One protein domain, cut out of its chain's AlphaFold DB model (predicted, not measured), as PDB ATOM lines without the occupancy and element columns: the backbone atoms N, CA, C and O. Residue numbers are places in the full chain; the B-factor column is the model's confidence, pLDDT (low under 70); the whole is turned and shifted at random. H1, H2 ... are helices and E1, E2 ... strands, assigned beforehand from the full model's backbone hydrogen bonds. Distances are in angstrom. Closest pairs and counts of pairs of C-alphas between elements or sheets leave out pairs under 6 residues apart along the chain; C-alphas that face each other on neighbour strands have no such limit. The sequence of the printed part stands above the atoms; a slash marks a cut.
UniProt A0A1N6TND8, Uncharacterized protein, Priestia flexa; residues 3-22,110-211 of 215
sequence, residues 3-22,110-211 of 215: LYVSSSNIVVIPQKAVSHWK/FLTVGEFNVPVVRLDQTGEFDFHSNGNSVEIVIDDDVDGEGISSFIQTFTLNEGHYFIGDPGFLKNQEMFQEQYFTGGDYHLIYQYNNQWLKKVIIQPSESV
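AT A GLANCE: This is residues 3 to 22 and 110 to 211 of the 215 residues of an uncharacterized protein of Priestia flexa (UniProt A0A1N6TND8). Two antiparallel sheets stand face to face as a sandwich whose planes open to a wedge, the six-stranded sheet curled like part of a barrel and the five-stranded one facing it. Each sheet has one very short helix on it, H2 on the larger and H1 on the smaller. The 122 printed residues, mostly strand in class, include eleven named strands and two named helices, in the order E1 E2 H1 E3 E4 E5 E6 E7 E8 E9 E10 E11 H2. Across the sheets the orders are E1 E5 E6 E11 E10 E7 and E3 E4 E2 E8 E9. The whole is compact, with a radius of gyration of the C-alphas of 13.9 A, and spans 43 by 32 by 22 A.

HOW THE PARTS SIT: Begin with the strongly twisted larger sheet: E1, residues 3 to 5, E5, 127 to 134, E6, 137 to 141, E11, 199 to 207, E10, 187 to 196, and E7, 151 to 160. Beside edge strand E1 find N 3 and O 129 of E5, 2.8 A apart. E5 and E6 form a hairpin, with N 132 and O 139 at 2.9 A. E6 and E11 have N 140 and O 203 at 2.8 A. The hairpin E10 and E11 has N 192 and O 204 at 2.8 A. At the other edge, N 158 of E7 and O 189 of E10 are 2.9 A apart; E7 bends by 53 degrees at residue 154. The second sheet, also strongly twisted, has E3, residues 110 to 113, E4, 116 to 122, E2, 9 to 14, E8, 163 to 168, and E9, 180 to 184. Look at N 111 and O 118 in the hairpin E3 and E4, 2.8 A; N 10 of E2 and O 121 of E4, 2.8 A; N 13 of E2 and O 166 of E8, 2.9 A; and N 165 and O 182 in the hairpin E8 and E9, 2.8 A. The sheets' facing parts are 10.0 A centre to centre, their best planes 34 degrees apart and their strands at 5 degrees. Between them, the closest C-alphas of E1 and E8 are those of Leu 3 and Gly 168, 6.6 A. H1, residues 15 to 20, is on the second sheet at a height of 7.3 A; its closest C-alpha pair with E8 is Gln 15 and Tyr 165, 5.2 A. H2, residues 208 to 211, is on the larger sheet, also at a height of 7.3 A; its closest C-alpha pair with E10 is Ser 208 and Tyr 189, 4.8 A. H1 has 0 of 2 O i to N i+4 pairs within hydrogen-bond range but 2 of 3 O i to N i+3 pairs; H2 is too short for the former.

IN THESE COORDINATES: Find C-alpha 3 at (-3.592, 11.527, 29.524), where E1 begins. E10, 29.6 A long, starts at C-alpha 187, (-15.279, 17.608, 8.729); E7 measures 25.7 A and E11 24.4 A. H2 ends at C-alpha 211, (-6.398, 7.792, 5.583).

THE WHOLE: The C-alphas of Gly 114 and Asp 147 are the two farthest apart, 43.4 A. Residues 23 to 109 are not printed, and C-alphas 22 and 110 are 14.7 A apart across the cut. Of the links printed whole, E8 to E9 is long. Confidence is low, with pLDDT under 70, at residues 144 to 154 and 211.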
ATOM      1  N   LEU A   3      -2.160  11.583  29.295       92.75
ATOM      2  CA  LEU A   3      -3.592  11.527  29.524       92.75
ATOM      3  C   LEU A   3      -3.887  10.489  30.603       92.75
ATOM      4  O   LEU A   3      -3.578   9.312  30.438       92.75
ATOM      5  N   TYR A   4      -4.512  10.918  31.697       92.88
ATOM      6  CA  TYR A   4      -4.880  10.029  32.795       92.88
ATOM      7  C   TYR A   4      -6.327   9.545  32.658       92.88
ATOM      8  O   TYR A   4      -7.250  10.350  32.515       92.88
ATOM      9  N   VAL A   5      -6.529   8.228  32.721       91.31
ATOM     10  CA  VAL A   5      -7.816   7.575  32.456       91.31
ATOM     11  C   VAL A   5      -8.148   6.544  33.527       91.31
ATOM     12  O   VAL A   5      -7.415   5.588  33.761       91.31
ATOM     13  N   SER A   6      -9.309   6.714  34.146       87.75
ATOM     14  CA  SER A   6      -9.836   5.920  35.257       87.75
ATOM     15  C   SER A   6     -11.001   4.998  34.872       87.75
ATOM     16  O   SER A   6     -11.267   4.024  35.571       87.75
ATOM     17  N   SER A   7     -11.690   5.272  33.758       78.62
ATOM     18  CA  SER A   7     -12.952   4.615  33.373       78.62
ATOM     19  C   SER A   7     -12.885   3.808  32.065       78.62
ATOM     20  O   SER A   7     -13.921   3.427  31.516       78.62
ATOM     21  N   SER A   8     -11.665   3.543  31.578       87.31
ATOM     22  CA  SER A   8     -11.321   2.887  30.297       87.31
ATOM     23  C   SER A   8     -11.957   3.489  29.044       87.31
ATOM     24  O   SER A   8     -11.884   2.916  27.956       87.31
ATOM     25  N   ASN A   9     -12.555   4.667  29.188       92.06
ATOM     26  CA  ASN A   9     -13.164   5.444  28.130       92.06
ATOM     27  C   ASN A   9     -12.797   6.909  28.344       92.06
ATOM     28  O   ASN A   9     -12.656   7.379  29.471       92.06
ATOM     29  N   ILE A  10     -12.679   7.628  27.244       95.19
ATOM     30  CA  ILE A  10     -12.492   9.070  27.220       95.19
ATOM     31  C   ILE A  10     -13.555   9.677  26.314       95.19
ATOM     32  O   ILE A  10     -14.176   8.991  25.498       95.19
ATOM     33  N   VAL A  11     -13.758  10.977  26.442       96.31
ATOM     34  CA  VAL A  11     -14.653  11.735  25.573       96.31
ATOM     35  C   VAL A  11     -13.863  12.738  24.752       96.31
ATOM     36  O   VAL A  11     -12.873  13.288  25.228       96.31
ATOM     37  N   VAL A  12     -14.325  12.983  23.529       96.69
ATOM     38  CA  VAL A  12     -13.860  14.082  22.673       96.69
ATOM     39  C   VAL A  12     -14.953  15.145  22.690       96.69
ATOM     40  O   VAL A  12     -15.873  15.131  21.877       96.69
ATOM     41  N   ILE A  13     -14.927  16.027  23.685       96.75
ATOM     42  CA  ILE A  13     -16.031  16.951  23.961       96.75
ATOM     43  C   ILE A  13     -15.704  18.362  23.452       96.75
ATOM     44  O   ILE A  13     -14.669  18.912  23.831       96.75
ATOM     45  N   PRO A  14     -16.563  18.998  22.628       96.56
ATOM     46  CA  PRO A  14     -16.377  20.403  22.282       96.56
ATOM     47  C   PRO A  14     -16.353  21.252  23.552       96.56
ATOM     48  O   PRO A  14     -17.210  21.083  24.421       96.56
ATOM     49  N   GLN A  15     -15.456  22.232  23.636       95.62
ATOM     50  CA  GLN A  15     -15.351  23.102  24.816       95.62
ATOM     51  C   GLN A  15     -16.696  23.766  25.177       95.62
ATOM     52  O   GLN A  15     -17.046  23.902  26.348       95.62
ATOM     53  N   LYS A  16     -17.504  24.111  24.164       94.94
ATOM     54  CA  LYS A  16     -18.850  24.690  24.327       94.94
ATOM     55  C   LYS A  16     -19.849  23.728  24.992       94.94
ATOM     56  O   LYS A  16     -20.741  24.177  25.709       94.94
ATOM     57  N   ALA A  17     -19.686  22.418  24.799       95.69
ATOM     58  CA  ALA A  17     -20.586  21.391  25.318       95.69
ATOM     59  C   ALA A  17     -20.370  21.090  26.811       95.69
ATOM     60  O   ALA A  17     -21.274  20.575  27.465       95.69
ATOM     61  N   VAL A  18     -19.210  21.448  27.378       94.56
ATOM     62  CA  VAL A  18     -18.855  21.169  28.784       94.56
ATOM     63  C   VAL A  18     -19.895  21.719  29.761       94.56
ATOM     64  O   VAL A  18     -20.238  21.060  30.738       94.56
ATOM     65  N   SER A  19     -20.454  22.898  29.476       93.31
ATOM     66  CA  SER A  19     -21.481  23.527  30.319       93.31
ATOM     67  C   SER A  19     -22.804  22.746  30.389       93.31
ATOM     68  O   SER A  19     -23.584  22.943  31.320       93.31
ATOM     69  N   HIS A  20     -23.045  21.841  29.438       95.50
ATOM     70  CA  HIS A  20     -24.223  20.976  29.381       95.50
ATOM     71  C   HIS A  20     -23.948  19.561  29.911       95.50
ATOM     72  O   HIS A  20     -24.854  18.721  29.929       95.50
ATOM     73  N   TRP A  21     -22.713  19.280  30.334       95.00
ATOM     74  CA  TRP A  21     -22.348  17.983  30.879       95.00
ATOM     75  C   TRP A  21     -23.078  17.718  32.198       95.00
ATOM     76  O   TRP A  21     -23.197  18.578  33.069       95.00
ATOM     77  N   LYS A  22     -23.548  16.482  32.352       94.62
ATOM     78  CA  LYS A  22     -24.238  16.004  33.552       94.62
ATOM     79  C   LYS A  22     -23.315  14.991  34.194       94.62
ATOM     80  O   LYS A  22     -23.023  13.970  33.576       94.62
ATOM     81  N   PHE A 110     -21.303   7.416  20.988       93.38
ATOM     82  CA  PHE A 110     -21.616   8.836  20.935       93.38
ATOM     83  C   PHE A 110     -22.615   9.215  22.020       93.38
ATOM     84  O   PHE A 110     -23.545   8.454  22.311       93.38
ATOM     85  N   LEU A 111     -22.458  10.417  22.563       94.44
ATOM     86  CA  LEU A 111     -23.379  11.027  23.510       94.44
ATOM     87  C   LEU A 111     -23.925  12.334  22.953       94.44
ATOM     88  O   LEU A 111     -23.193  13.134  22.377       94.44
ATOM     89  N   THR A 112     -25.209  12.579  23.185       95.00
ATOM     90  CA  THR A 112     -25.810  13.893  22.959       95.00
ATOM     91  C   THR A 112     -25.616  14.732  24.216       95.00
ATOM     92  O   THR A 112     -26.213  14.416  25.241       95.00
ATOM     93  N   VAL A 113     -24.810  15.791  24.141       95.75
ATOM     94  CA  VAL A 113     -24.561  16.733  25.244       95.75
ATOM     95  C   VAL A 113     -25.058  18.114  24.819       95.75
ATOM     96  O   VAL A 113     -24.403  18.814  24.050       95.75
ATOM     97  N   GLY A 114     -26.250  18.503  25.278       94.06
ATOM     98  CA  GLY A 114     -26.944  19.671  24.725       94.06
ATOM     99  C   GLY A 114     -27.314  19.435  23.256       94.06
ATOM    100  O   GLY A 114     -27.998  18.464  22.947       94.06
ATOM    101  N   GLU A 115     -26.849  20.300  22.354       93.69
ATOM    102  CA  GLU A 115     -26.979  20.120  20.896       93.69
ATOM    103  C   GLU A 115     -25.774  19.409  20.255       93.69
ATOM    104  O   GLU A 115     -25.760  19.160  19.049       93.69
ATOM    105  N   PHE A 116     -24.749  19.087  21.046       94.38
ATOM    106  CA  PHE A 116     -23.482  18.574  20.544       94.38
ATOM    107  C   PHE A 116     -23.453  17.049  20.534       94.38
ATOM    108  O   PHE A 116     -23.921  16.392  21.466       94.38
ATOM    109  N   ASN A 117     -22.839  16.494  19.492       93.00
ATOM    110  CA  ASN A 117     -22.490  15.085  19.429       93.00
ATOM    111  C   ASN A 117     -21.071  14.892  19.981       93.00
ATOM    112  O   ASN A 117     -20.128  15.495  19.475       93.00
ATOM    113  N   VAL A 118     -20.928  14.077  21.022       95.62
ATOM    114  CA  VAL A 118     -19.668  13.847  21.739       95.62
ATOM    115  C   VAL A 118     -19.228  12.401  21.520       95.62
ATOM    116  O   VAL A 118     -19.868  11.491  22.056       95.62
ATOM    117  N   PRO A 119     -18.164  12.155  20.736       95.38
ATOM    118  CA  PRO A 119     -17.571  10.834  20.600       95.38
ATOM    119  C   PRO A 119     -17.063  10.300  21.940       95.38
ATOM    120  O   PRO A 119     -16.397  11.010  22.699       95.38
ATOM    121  N   VAL A 120     -17.353   9.027  22.194       94.69
ATOM    122  CA  VAL A 120     -16.776   8.244  23.286       94.69
ATOM    123  C   VAL A 120     -15.733   7.324  22.675       94.69
ATOM    124  O   VAL A 120     -16.039   6.506  21.807       94.69
ATOM    125  N   VAL A 121     -14.496   7.481  23.122       93.62
ATOM    126  CA  VAL A 121     -13.357   6.695  22.665       93.62
ATOM    127  C   VAL A 121     -13.008   5.701  23.749       93.62
ATOM    128  O   VAL A 121     -12.832   6.059  24.913       93.62
ATOM    129  N   ARG A 122     -12.900   4.439  23.365       90.62
ATOM    130  CA  ARG A 122     -12.593   3.368  24.296       90.62
ATOM    131  C   ARG A 122     -11.098   3.091  24.306       90.62
ATOM    132  O   ARG A 122     -10.473   3.062  23.258       90.62
ATOM    133  N   LEU A 123     -10.528   2.866  25.481       90.38
ATOM    134  CA  LEU A 123      -9.101   2.571  25.631       90.38
ATOM    135  C   LEU A 123      -8.832   1.152  26.143       90.38
ATOM    136  O   LEU A 123      -7.680   0.755  26.243       90.38
ATOM    137  N   ASP A 124      -9.866   0.387  26.511       85.19
ATOM    138  CA  ASP A 124      -9.761  -0.973  27.079       85.19
ATOM    139  C   ASP A 124      -8.947  -1.087  28.384       85.19
ATOM    140  O   ASP A 124      -8.969  -2.127  29.038       85.19
ATOM    141  N   GLN A 125      -8.285  -0.011  28.804       86.81
ATOM    142  CA  GLN A 125      -7.331   0.045  29.899       86.81
ATOM    143  C   GLN A 125      -7.501   1.355  30.672       86.81
ATOM    144  O   GLN A 125      -8.006   2.355  30.158       86.81
ATOM    145  N   THR A 126      -7.074   1.343  31.928       90.25
ATOM    146  CA  THR A 126      -6.987   2.522  32.798       90.25
ATOM    147  C   THR A 126      -5.525   2.776  33.114       90.25
ATOM    148  O   THR A 126      -4.787   1.816  33.327       90.25
ATOM    149  N   GLY A 127      -5.112   4.029  33.217       91.94
ATOM    150  CA  GLY A 127      -3.723   4.367  33.484       91.94
ATOM    151  C   GLY A 127      -3.373   5.762  33.008       91.94
ATOM    152  O   GLY A 127      -4.246   6.598  32.778       91.94
ATOM    153  N   GLU A 128      -2.078   5.996  32.887       93.25
ATOM    154  CA  GLU A 128      -1.517   7.168  32.238       93.25
ATOM    155  C   GLU A 128      -1.038   6.751  30.848       93.25
ATOM    156  O   GLU A 128      -0.334   5.752  30.717       93.25
ATOM    157  N   PHE A 129      -1.464   7.487  29.826       93.56
ATOM    158  CA  PHE A 129      -1.192   7.182  28.425       93.56
ATOM    159  C   PHE A 129      -0.508   8.355  27.747       93.56
ATOM    160  O   PHE A 129      -0.805   9.513  28.051       93.56
ATOM    161  N   ASP A 130       0.363   8.063  26.794       94.06
ATOM    162  CA  ASP A 130       1.032   9.100  26.029       94.06
ATOM    163  C   ASP A 130       0.072   9.720  25.014       94.06
ATOM    164  O   ASP A 130      -0.686   9.040  24.326       94.06
ATOM    165  N   PHE A 131       0.097  11.045  24.940       94.94
ATOM    166  CA  PHE A 131      -0.748  11.848  24.071       94.94
ATOM    167  C   PHE A 131       0.116  12.693  23.140       94.94
ATOM    168  O   PHE A 131       0.915  13.540  23.584       94.94
ATOM    169  N   HIS A 132      -0.101  12.502  21.840       94.62
ATOM    170  CA  HIS A 132       0.547  13.249  20.773       94.62
ATOM    171  C   HIS A 132      -0.496  13.944  19.907       94.62
ATOM    172  O   HIS A 132      -1.448  13.331  19.434       94.62
ATOM    173  N   SER A 133      -0.283  15.231  19.665       92.88
ATOM    174  CA  SER A 133      -1.069  16.026  18.728       92.88
ATOM    175  C   SER A 133      -0.194  16.394  17.534       92.88
ATOM    176  O   SER A 133       0.946  16.833  17.706       92.88
ATOM    177  N   ASN A 134      -0.725  16.212  16.326       89.12
ATOM    178  CA  ASN A 134      -0.082  16.613  15.085       89.12
ATOM    179  C   ASN A 134      -1.112  17.210  14.115       89.12
ATOM    180  O   ASN A 134      -1.810  16.498  13.388       89.12
ATOM    181  N   GLY A 135      -1.210  18.540  14.099       88.88
ATOM    182  CA  GLY A 135      -2.200  19.244  13.287       88.88
ATOM    183  C   GLY A 135      -3.617  18.889  13.735       88.88
ATOM    184  O   GLY A 135      -3.953  19.111  14.890       88.88
ATOM    185  N   ASN A 136      -4.425  18.325  12.832       90.56
ATOM    186  CA  ASN A 136      -5.776  17.825  13.127       90.56
ATOM    187  C   ASN A 136      -5.800  16.342  13.539       90.56
ATOM    188  O   ASN A 136      -6.875  15.757  13.631       90.56
ATOM    189  N   SER A 137      -4.639  15.710  13.722       93.50
ATOM    190  CA  SER A 137      -4.537  14.324  14.175       93.50
ATOM    191  C   SER A 137      -4.131  14.259  15.642       93.50
ATOM    192  O   SER A 137      -3.320  15.063  16.107       93.50
ATOM    193  N   VAL A 138      -4.679  13.288  16.361       95.38
ATOM    194  CA  VAL A 138      -4.335  12.968  17.745       95.38
ATOM    195  C   VAL A 138      -4.041  11.480  17.849       95.38
ATOM    196  O   VAL A 138      -4.820  10.659  17.371       95.38
ATOM    197  N   GLU A 139      -2.955  11.137  18.529       95.00
ATOM    198  CA  GLU A 139      -2.587   9.769  18.876       95.00
ATOM    199  C   GLU A 139      -2.539   9.604  20.397       95.00
ATOM    200  O   GLU A 139      -1.962  10.431  21.106       95.00
ATOM    201  N   ILE A 140      -3.126   8.513  20.881       95.00
ATOM    202  CA  ILE A 140      -3.084   8.077  22.276       95.00
ATOM    203  C   ILE A 140      -2.386   6.723  22.305       95.00
ATOM    204  O   ILE A 140      -2.916   5.747  21.766       95.00
ATOM    205  N   VAL A 141      -1.197   6.672  22.897       92.19
ATOM    206  CA  VAL A 141      -0.369   5.467  22.995       92.19
ATOM    207  C   VAL A 141      -0.560   4.851  24.372       92.19
ATOM    208  O   VAL A 141      -0.367   5.495  25.400       92.19
ATOM    209  N   ILE A 142      -1.024   3.607  24.371       88.81
ATOM    210  CA  ILE A 142      -1.414   2.860  25.568       88.81
ATOM    211  C   ILE A 142      -0.279   1.940  26.018       88.81
ATOM    212  O   ILE A 142      -0.134   1.680  27.208       88.81
ATOM    213  N   ASP A 143       0.516   1.444  25.071       80.69
ATOM    214  CA  ASP A 143       1.615   0.522  25.332       80.69
ATOM    215  C   ASP A 143       2.691   0.663  24.240       80.69
ATOM    216  O   ASP A 143       2.401   0.539  23.044       80.69
ATOM    217  N   ASP A 144       3.921   0.917  24.691       66.75
ATOM    218  CA  ASP A 144       5.096   1.245  23.878       66.75
ATOM    219  C   ASP A 144       5.935   0.029  23.464       66.75
ATOM    220  O   ASP A 144       6.946   0.202  22.788       66.75
ATOM    221  N   ASP A 145       5.572  -1.205  23.836       62.59
ATOM    222  CA  ASP A 145       6.338  -2.386  23.419       62.59
ATOM    223  C   ASP A 145       6.133  -2.645  21.907       62.59
ATOM    224  O   ASP A 145       5.155  -3.273  21.481       62.59
ATOM    225  N   VAL A 146       7.077  -2.124  21.104       52.28
ATOM    226  CA  VAL A 146       7.101  -2.056  19.621       52.28
ATOM    227  C   VAL A 146       7.566  -3.354  18.938       52.28
ATOM    228  O   VAL A 146       8.018  -3.332  17.794       52.28
ATOM    229  N   ASP A 147       7.455  -4.513  19.582       50.31
ATOM    230  CA  ASP A 147       7.784  -5.780  18.918       50.31
ATOM    231  C   ASP A 147       6.547  -6.336  18.191       50.31
ATOM    232  O   ASP A 147       5.879  -7.277  18.626       50.31
ATOM    233  N   GLY A 148       6.219  -5.703  17.060       52.97
ATOM    234  CA  GLY A 148       5.231  -6.172  16.085       52.97
ATOM    235  C   GLY A 148       4.490  -5.037  15.376       52.97
ATOM    236  O   GLY A 148       4.013  -4.107  16.022       52.97
ATOM    237  N   GLU A 149       4.353  -5.122  14.048       56.25
ATOM    238  CA  GLU A 149       3.456  -4.245  13.283       56.25
ATOM    239  C   GLU A 149       2.019  -4.458  13.783       56.25
ATOM    240  O   GLU A 149       1.388  -5.479  13.504       56.25
ATOM    241  N   GLY A 150       1.520  -3.520  14.592       57.66
ATOM    242  CA  GLY A 150       0.140  -3.538  15.063       57.66
ATOM    243  C   GLY A 150      -0.812  -3.557  13.870       57.66
ATOM    244  O   GLY A 150      -0.692  -2.750  12.950       57.66
ATOM    245  N   ILE A 151      -1.769  -4.481  13.875       64.38
ATOM    246  CA  ILE A 151      -2.768  -4.555  12.813       64.38
ATOM    247  C   ILE A 151      -3.824  -3.489  13.117       64.38
ATOM    248  O   ILE A 151      -4.516  -3.561  14.139       64.38
ATOM    249  N   SER A 152      -3.960  -2.499  12.231       64.81
ATOM    250  CA  SER A 152      -5.100  -1.576  12.232       64.81
ATOM    251  C   SER A 152      -6.370  -2.385  11.969       64.81
ATOM    252  O   SER A 152      -6.536  -2.928  10.878       64.81
ATOM    253  N   SER A 153      -7.240  -2.526  12.969       68.06
ATOM    254  CA  SER A 153      -8.327  -3.516  12.914       68.06
ATOM    255  C   SER A 153      -9.729  -2.909  12.925       68.06
ATOM    256  O   SER A 153     -10.668  -3.562  12.467       68.06
ATOM    257  N   PHE A 154      -9.894  -1.671  13.402       69.94
ATOM    258  CA  PHE A 154     -11.211  -1.046  13.509       69.94
ATOM    259  C   PHE A 154     -11.167   0.454  13.216       69.94
ATOM    260  O   PHE A 154     -10.378   1.185  13.815       69.94
ATOM    261  N   ILE A 155     -12.036   0.893  12.300       78.69
ATOM    262  CA  ILE A 155     -12.220   2.292  11.912       78.69
ATOM    263  C   ILE A 155     -13.675   2.669  12.183       78.69
ATOM    264  O   ILE A 155     -14.593   2.089  11.602       78.69
ATOM    265  N   GLN A 156     -13.882   3.658  13.044       85.62
ATOM    266  CA  GLN A 156     -15.172   4.313  13.238       85.62
ATOM    267  C   GLN A 156     -15.102   5.724  12.653       85.62
ATOM    268  O   GLN A 156     -14.100   6.409  12.818       85.62
ATOM    269  N   THR A 157     -16.165   6.177  11.992       90.06
ATOM    270  CA  THR A 157     -16.223   7.520  11.394       90.06
ATOM    271  C   THR A 157     -17.174   8.415  12.173       90.06
ATOM    272  O   THR A 157     -18.237   7.966  12.606       90.06
ATOM    273  N   PHE A 158     -16.805   9.682  12.344       92.25
ATOM    274  CA  PHE A 158     -17.643  10.695  12.974       92.25
ATOM    275  C   PHE A 158     -17.329  12.090  12.451       92.25
ATOM    276  O   PHE A 158     -16.207  12.369  12.049       92.25
ATOM    277  N   THR A 159     -18.322  12.973  12.483       93.12
ATOM    278  CA  THR A 159     -18.160  14.362  12.053       93.12
ATOM    279  C   THR A 159     -17.887  15.249  13.260       93.12
ATOM    280  O   THR A 159     -18.622  15.204  14.250       93.12
ATOM    281  N   LEU A 160     -16.848  16.073  13.162       94.62
ATOM    282  CA  LEU A 160     -16.553  17.130  14.120       94.62
ATOM    283  C   LEU A 160     -16.904  18.486  13.516       94.62
ATOM    284  O   LEU A 160     -16.628  18.764  12.349       94.62
ATOM    285  N   ASN A 161     -17.487  19.354  14.339       94.81
ATOM    286  CA  ASN A 161     -17.587  20.774  14.021       94.81
ATOM    287  C   ASN A 161     -16.236  21.445  14.264       94.81
ATOM    288  O   ASN A 161     -15.506  21.046  15.170       94.81
ATOM    289  N   GLU A 162     -15.934  22.496  13.509       96.19
ATOM    290  CA  GLU A 162     -14.716  23.276  13.716       96.19
ATOM    291  C   GLU A 162     -14.674  23.904  15.122       96.19
ATOM    292  O   GLU A 162     -15.647  24.525  15.568       96.19
ATOM    293  N   GLY A 163     -13.543  23.757  15.819       96.38
ATOM    294  CA  GLY A 163     -13.307  24.408  17.108       96.38
ATOM    295  C   GLY A 163     -12.378  23.647  18.051       96.38
ATOM    296  O   GLY A 163     -11.744  22.661  17.680       96.38
ATOM    297  N   HIS A 164     -12.320  24.127  19.295       96.75
ATOM    298  CA  HIS A 164     -11.541  23.533  20.382       96.75
ATOM    299  C   HIS A 164     -12.328  22.432  21.105       96.75
ATOM    300  O   HIS A 164     -13.496  22.613  21.474       96.75
ATOM    301  N   TYR A 165     -11.659  21.305  21.330       97.00
ATOM    302  CA  TYR A 165     -12.169  20.125  22.014       97.00
ATOM    303  C   TYR A 165     -11.271  19.772  23.189       97.00
ATOM    304  O   TYR A 165     -10.052  19.912  23.118       97.00
ATOM    305  N   PHE A 166     -11.888  19.253  24.242       96.56
ATOM    306  CA  PHE A 166     -11.196  18.577  25.322       96.56
ATOM    307  C   PHE A 166     -11.252  17.068  25.102       96.56
ATOM    308  O   PHE A 166     -12.308  16.513  24.787       96.56
ATOM    309  N   ILE A 167     -10.113  16.411  25.287       96.81
ATOM    310  CA  ILE A 167      -9.945  14.967  25.168       96.81
ATOM    311  C   ILE A 167      -9.480  14.428  26.516       96.81
ATOM    312  O   ILE A 167      -8.428  14.829  27.014       96.81
ATOM    313  N   GLY A 168     -10.270  13.542  27.123       95.38
ATOM    314  CA  GLY A 168      -9.908  12.939  28.404       95.38
ATOM    315  C   GLY A 168     -11.025  12.194  29.114       95.38
ATOM    316  O   GLY A 168     -12.125  12.036  28.581       95.38
ATOM    317  N   ASP A 169     -10.711  11.678  30.303       94.31
ATOM    318  CA  ASP A 169     -11.657  10.887  31.086       94.31
ATOM    319  C   ASP A 169     -12.800  11.774  31.610       94.31
ATOM    320  O   ASP A 169     -12.548  12.768  32.303       94.31
ATOM    321  N   PRO A 170     -14.063  11.419  31.319       91.00
ATOM    322  CA  PRO A 170     -15.222  12.222  31.700       91.00
ATOM    323  C   PRO A 170     -15.344  12.471  33.211       91.00
ATOM    324  O   PRO A 170     -15.865  13.513  33.605       91.00
ATOM    325  N   GLY A 171     -14.839  11.570  34.059       87.50
ATOM    326  CA  GLY A 171     -14.858  11.717  35.516       87.50
ATOM    327  C   GLY A 171     -14.028  12.901  36.022       87.50
ATOM    328  O   GLY A 171     -14.252  13.385  37.134       87.50
ATOM    329  N   PHE A 172     -13.114  13.429  35.202       88.62
ATOM    330  CA  PHE A 172     -12.318  14.610  35.530       88.62
ATOM    331  C   PHE A 172     -12.825  15.889  34.871       88.62
ATOM    332  O   PHE A 172     -12.133  16.893  34.951       88.62
ATOM    333  N   LEU A 173     -14.005  15.924  34.234       86.50
ATOM    334  CA  LEU A 173     -14.410  17.098  33.437       86.50
ATOM    335  C   LEU A 173     -14.516  18.400  34.260       86.50
ATOM    336  O   LEU A 173     -14.374  19.501  33.729       86.50
ATOM    337  N   LYS A 174     -14.715  18.291  35.581       83.25
ATOM    338  CA  LYS A 174     -14.645  19.431  36.517       83.25
ATOM    339  C   LYS A 174     -13.224  19.969  36.727       83.25
ATOM    340  O   LYS A 174     -13.075  21.117  37.131       83.25
ATOM    341  N   ASN A 175     -12.207  19.152  36.477       88.12
ATOM    342  CA  ASN A 175     -10.793  19.497  36.513       88.12
ATOM    343  C   ASN A 175     -10.225  19.491  35.084       88.12
ATOM    344  O   ASN A 175      -9.590  18.532  34.653       88.12
ATOM    345  N   GLN A 176     -10.472  20.574  34.343       84.50
ATOM    346  CA  GLN A 176     -10.089  20.691  32.930       84.50
ATOM    347  C   GLN A 176      -8.576  20.567  32.687       84.50
ATOM    348  O   GLN A 176      -8.179  20.219  31.585       84.50
ATOM    349  N   GLU A 177      -7.733  20.771  33.706       88.12
ATOM    350  CA  GLU A 177      -6.279  20.551  33.613       88.12
ATOM    351  C   GLU A 177      -5.914  19.080  33.346       88.12
ATOM    352  O   GLU A 177      -4.822  18.789  32.868       88.12
ATOM    353  N   MET A 178      -6.833  18.150  33.627       91.00
ATOM    354  CA  MET A 178      -6.676  16.720  33.340       91.00
ATOM    355  C   MET A 178      -6.996  16.361  31.880       91.00
ATOM    356  O   MET A 178      -6.843  15.203  31.492       91.00
ATOM    357  N   PHE A 179      -7.476  17.320  31.083       94.12
ATOM    358  CA  PHE A 179      -7.821  17.121  29.680       94.12
ATOM    359  C   PHE A 179      -6.740  17.673  28.764       94.12
ATOM    360  O   PHE A 179      -6.095  18.680  29.046       94.12
ATOM    361  N   GLN A 180      -6.606  17.028  27.611       95.25
ATOM    362  CA  GLN A 180      -5.806  17.536  26.511       95.25
ATOM    363  C   GLN A 180      -6.689  18.386  25.603       95.25
ATOM    364  O   GLN A 180      -7.779  17.963  25.212       95.25
ATOM    365  N   GLU A 181      -6.240  19.596  25.285       95.06
ATOM    366  CA  GLU A 181      -6.953  20.493  24.380       95.06
ATOM    367  C   GLU A 181      -6.454  20.312  22.944       95.06
ATOM    368  O   GLU A 181      -5.250  20.303  22.689       95.06
ATOM    369  N   GLN A 182      -7.386  20.192  21.997       96.00
ATOM    370  CA  GLN A 182      -7.094  20.041  20.576       96.00
ATOM    371  C   GLN A 182      -8.034  20.907  19.738       96.00
ATOM    372  O   GLN A 182      -9.254  20.862  19.908       96.00
ATOM    373  N   TYR A 183      -7.478  21.649  18.782       95.88
ATOM    374  CA  TYR A 183      -8.271  22.279  17.730       95.88
ATOM    375  C   TYR A 183      -8.504  21.292  16.587       95.88
ATOM    376  O   TYR A 183      -7.545  20.751  16.042       95.88
ATOM    377  N   PHE A 184      -9.755  21.086  16.192       96.25
ATOM    378  CA  PHE A 184     -10.092  20.305  15.005       96.25
ATOM    379  C   PHE A 184     -10.728  21.212  13.955       96.25
ATOM    380  O   PHE A 184     -11.646  21.980  14.255       96.25
ATOM    381  N   THR A 185     -10.280  21.098  12.705       94.75
ATOM    382  CA  THR A 185     -11.034  21.634  11.564       94.75
ATOM    383  C   THR A 185     -12.339  20.864  11.393       94.75
ATOM    384  O   THR A 185     -12.389  19.664  11.662       94.75
ATOM    385  N   GLY A 186     -13.398  21.526  10.932       94.06
ATOM    386  CA  GLY A 186     -14.671  20.853  10.684       94.06
ATOM    387  C   GLY A 186     -14.558  19.801   9.577       94.06
ATOM    388  O   GLY A 186     -13.845  20.016   8.598       94.06
ATOM    389  N   GLY A 187     -15.260  18.679   9.726       94.38
ATOM    390  CA  GLY A 187     -15.279  17.608   8.729       94.38
ATOM    391  C   GLY A 187     -15.400  16.218   9.336       94.38
ATOM    392  O   GLY A 187     -15.659  16.061  10.530       94.38
ATOM    393  N   ASP A 188     -15.214  15.209   8.491       94.88
ATOM    394  CA  ASP A 188     -15.250  13.809   8.900       94.88
ATOM    395  C   ASP A 188     -13.884  13.344   9.401       94.88
ATOM    396  O   ASP A 188     -12.841  13.626   8.804       94.88
ATOM    397  N   TYR A 189     -13.919  12.585  10.488       94.88
ATOM    398  CA  TYR A 189     -12.773  12.015  11.172       94.88
ATOM    399  C   TYR A 189     -12.926  10.508  11.308       94.88
ATOM    400  O   TYR A 189     -14.029   9.978  11.474       94.88
ATOM    401  N   HIS A 190     -11.788   9.828  11.302       93.19
ATOM    402  CA  HIS A 190     -11.663   8.421  11.622       93.19
ATOM    403  C   HIS A 190     -11.064   8.246  13.015       93.19
ATOM    404  O   HIS A 190     -10.031   8.830  13.333       93.19
ATOM    405  N   LEU A 191     -11.705   7.395  13.815       93.44
ATOM    406  CA  LEU A 191     -11.158   6.787  15.019       93.44
ATOM    407  C   LEU A 191     -10.605   5.416  14.643       93.44
ATOM    408  O   LEU A 191     -11.369   4.520  14.280       93.44
ATOM    409  N   ILE A 192      -9.291   5.266  14.718       91.81
ATOM    410  CA  ILE A 192      -8.564   4.066  14.319       91.81
ATOM    411  C   ILE A 192      -8.001   3.410  15.572       91.81
ATOM    412  O   ILE A 192      -7.290   4.049  16.345       91.81
ATOM    413  N   TYR A 193      -8.290   2.125  15.744       90.50
ATOM    414  CA  TYR A 193      -7.742   1.318  16.826       90.50
ATOM    415  C   TYR A 193      -6.671   0.370  16.283       90.50
ATOM    416  O   TYR A 193      -6.918  -0.394  15.342       90.50
ATOM    417  N   GLN A 194      -5.487   0.404  16.890       88.88
ATOM    418  CA  GLN A 194      -4.376  -0.488  16.564       88.88
ATOM    419  C   GLN A 194      -4.173  -1.507  17.676       88.88
ATOM    420  O   GLN A 194      -3.933  -1.147  18.831       88.88
ATOM    421  N   TYR A 195      -4.239  -2.786  17.308       84.88
ATOM    422  CA  TYR A 195      -4.110  -3.897  18.241       84.88
ATOM    423  C   TYR A 195      -2.885  -4.760  17.926       84.88
ATOM    424  O   TYR A 195      -2.532  -4.967  16.764       84.88
ATOM    425  N   ASN A 196      -2.295  -5.345  18.966       81.75
ATOM    426  CA  ASN A 196      -1.328  -6.438  18.866       81.75
ATOM    427  C   ASN A 196      -1.828  -7.611  19.720       81.75
ATOM    428  O   ASN A 196      -2.072  -7.438  20.909       81.75
ATOM    429  N   ASN A 197      -2.024  -8.797  19.134       77.38
ATOM    430  CA  ASN A 197      -2.516  -9.985  19.849       77.38
ATOM    431  C   ASN A 197      -3.759  -9.721  20.732       77.38
ATOM    432  O   ASN A 197      -3.839 -10.219  21.849       77.38
ATOM    433  N   GLN A 198      -4.725  -8.941  20.224       77.19
ATOM    434  CA  GLN A 198      -5.950  -8.500  20.928       77.19
ATOM    435  C   GLN A 198      -5.753  -7.446  22.035       77.19
ATOM    436  O   GLN A 198      -6.733  -7.024  22.642       77.19
ATOM    437  N   TRP A 199      -4.533  -6.952  22.250       83.06
ATOM    438  CA  TRP A 199      -4.242  -5.840  23.157       83.06
ATOM    439  C   TRP A 199      -4.260  -4.515  22.407       83.06
ATOM    440  O   TRP A 199      -3.582  -4.380  21.385       83.06
ATOM    441  N   LEU A 200      -5.040  -3.547  22.893       87.81
ATOM    442  CA  LEU A 200      -5.074  -2.206  22.313       87.81
ATOM    443  C   LEU A 200      -3.758  -1.486  22.625       87.81
ATOM    444  O   LEU A 200      -3.406  -1.331  23.791       87.81
ATOM    445  N   LYS A 201      -3.052  -1.057  21.577       88.56
ATOM    446  CA  LYS A 201      -1.748  -0.383  21.670       88.56
ATOM    447  C   LYS A 201      -1.857   1.115  21.444       88.56
ATOM    448  O   LYS A 201      -1.216   1.899  22.134       88.56
ATOM    449  N   LYS A 202      -2.658   1.513  20.457       91.12
ATOM    450  CA  LYS A 202      -2.778   2.909  20.047       91.12
ATOM    451  C   LYS A 202      -4.180   3.211  19.548       91.12
ATOM    452  O   LYS A 202      -4.803   2.384  18.878       91.12
ATOM    453  N   VAL A 203      -4.640   4.420  19.840       93.62
ATOM    454  CA  VAL A 203      -5.856   5.000  19.281       93.62
ATOM    455  C   VAL A 203      -5.505   6.282  18.543       93.62
ATOM    456  O   VAL A 203      -4.774   7.116  19.071       93.62
ATOM    457  N   ILE A 204      -6.017   6.437  17.326       94.31
ATOM    458  CA  ILE A 204      -5.741   7.594  16.470       94.31
ATOM    459  C   ILE A 204      -7.061   8.247  16.075       94.31
ATOM    460  O   ILE A 204      -7.969   7.566  15.604       94.31
ATOM    461  N   ILE A 205      -7.159   9.563  16.238       95.12
ATOM    462  CA  ILE A 205      -8.238  10.395  15.704       95.12
ATOM    463  C   ILE A 205      -7.634  11.258  14.608       95.12
ATOM    464  O   ILE A 205      -6.782  12.086  14.909       95.12
ATOM    465  N   GLN A 206      -8.065  11.107  13.358       94.25
ATOM    466  CA  GLN A 206      -7.511  11.897  12.255       94.25
ATOM    467  C   GLN A 206      -8.540  12.201  11.163       94.25
ATOM    468  O   GLN A 206      -9.518  11.461  11.046       94.25
ATOM    469  N   PRO A 207      -8.339  13.253  10.347       94.12
ATOM    470  CA  PRO A 207      -9.243  13.566   9.245       94.12
ATOM    471  C   PRO A 207      -9.368  12.394   8.269       94.12
ATOM    472  O   PRO A 207      -8.377  11.729   7.947       94.12
ATOM    473  N   SER A 208     -10.571  12.165   7.746       89.44
ATOM    474  CA  SER A 208     -10.827  11.040   6.840       89.44
ATOM    475  C   SER A 208      -9.987  11.089   5.559       89.44
ATOM    476  O   SER A 208      -9.518  10.062   5.068       89.44
ATOM    477  N   GLU A 209      -9.711  12.294   5.057       80.06
ATOM    478  CA  GLU A 209      -8.858  12.529   3.884       80.06
ATOM    479  C   GLU A 209      -7.408  12.058   4.095       80.06
ATOM    480  O   GLU A 209      -6.722  11.696   3.140       80.06
ATOM    481  N   SER A 210      -6.933  12.012   5.343       74.00
ATOM    482  CA  SER A 210      -5.573  11.578   5.672       74.00
ATOM    483  C   SER A 210      -5.389  10.059   5.582       74.00
ATOM    484  O   SER A 210      -4.277   9.608   5.334       74.00
ATOM    485  N   VAL A 211      -6.462   9.264   5.711       62.59
ATOM    486  CA  VAL A 211      -6.398   7.792   5.583       62.59
ATOM    487  C   VAL A 211      -6.246   7.350   4.126       62.59
ATOM    488  O   VAL A 211      -5.565   6.365   3.854       62.59
TER     489      VAL A 211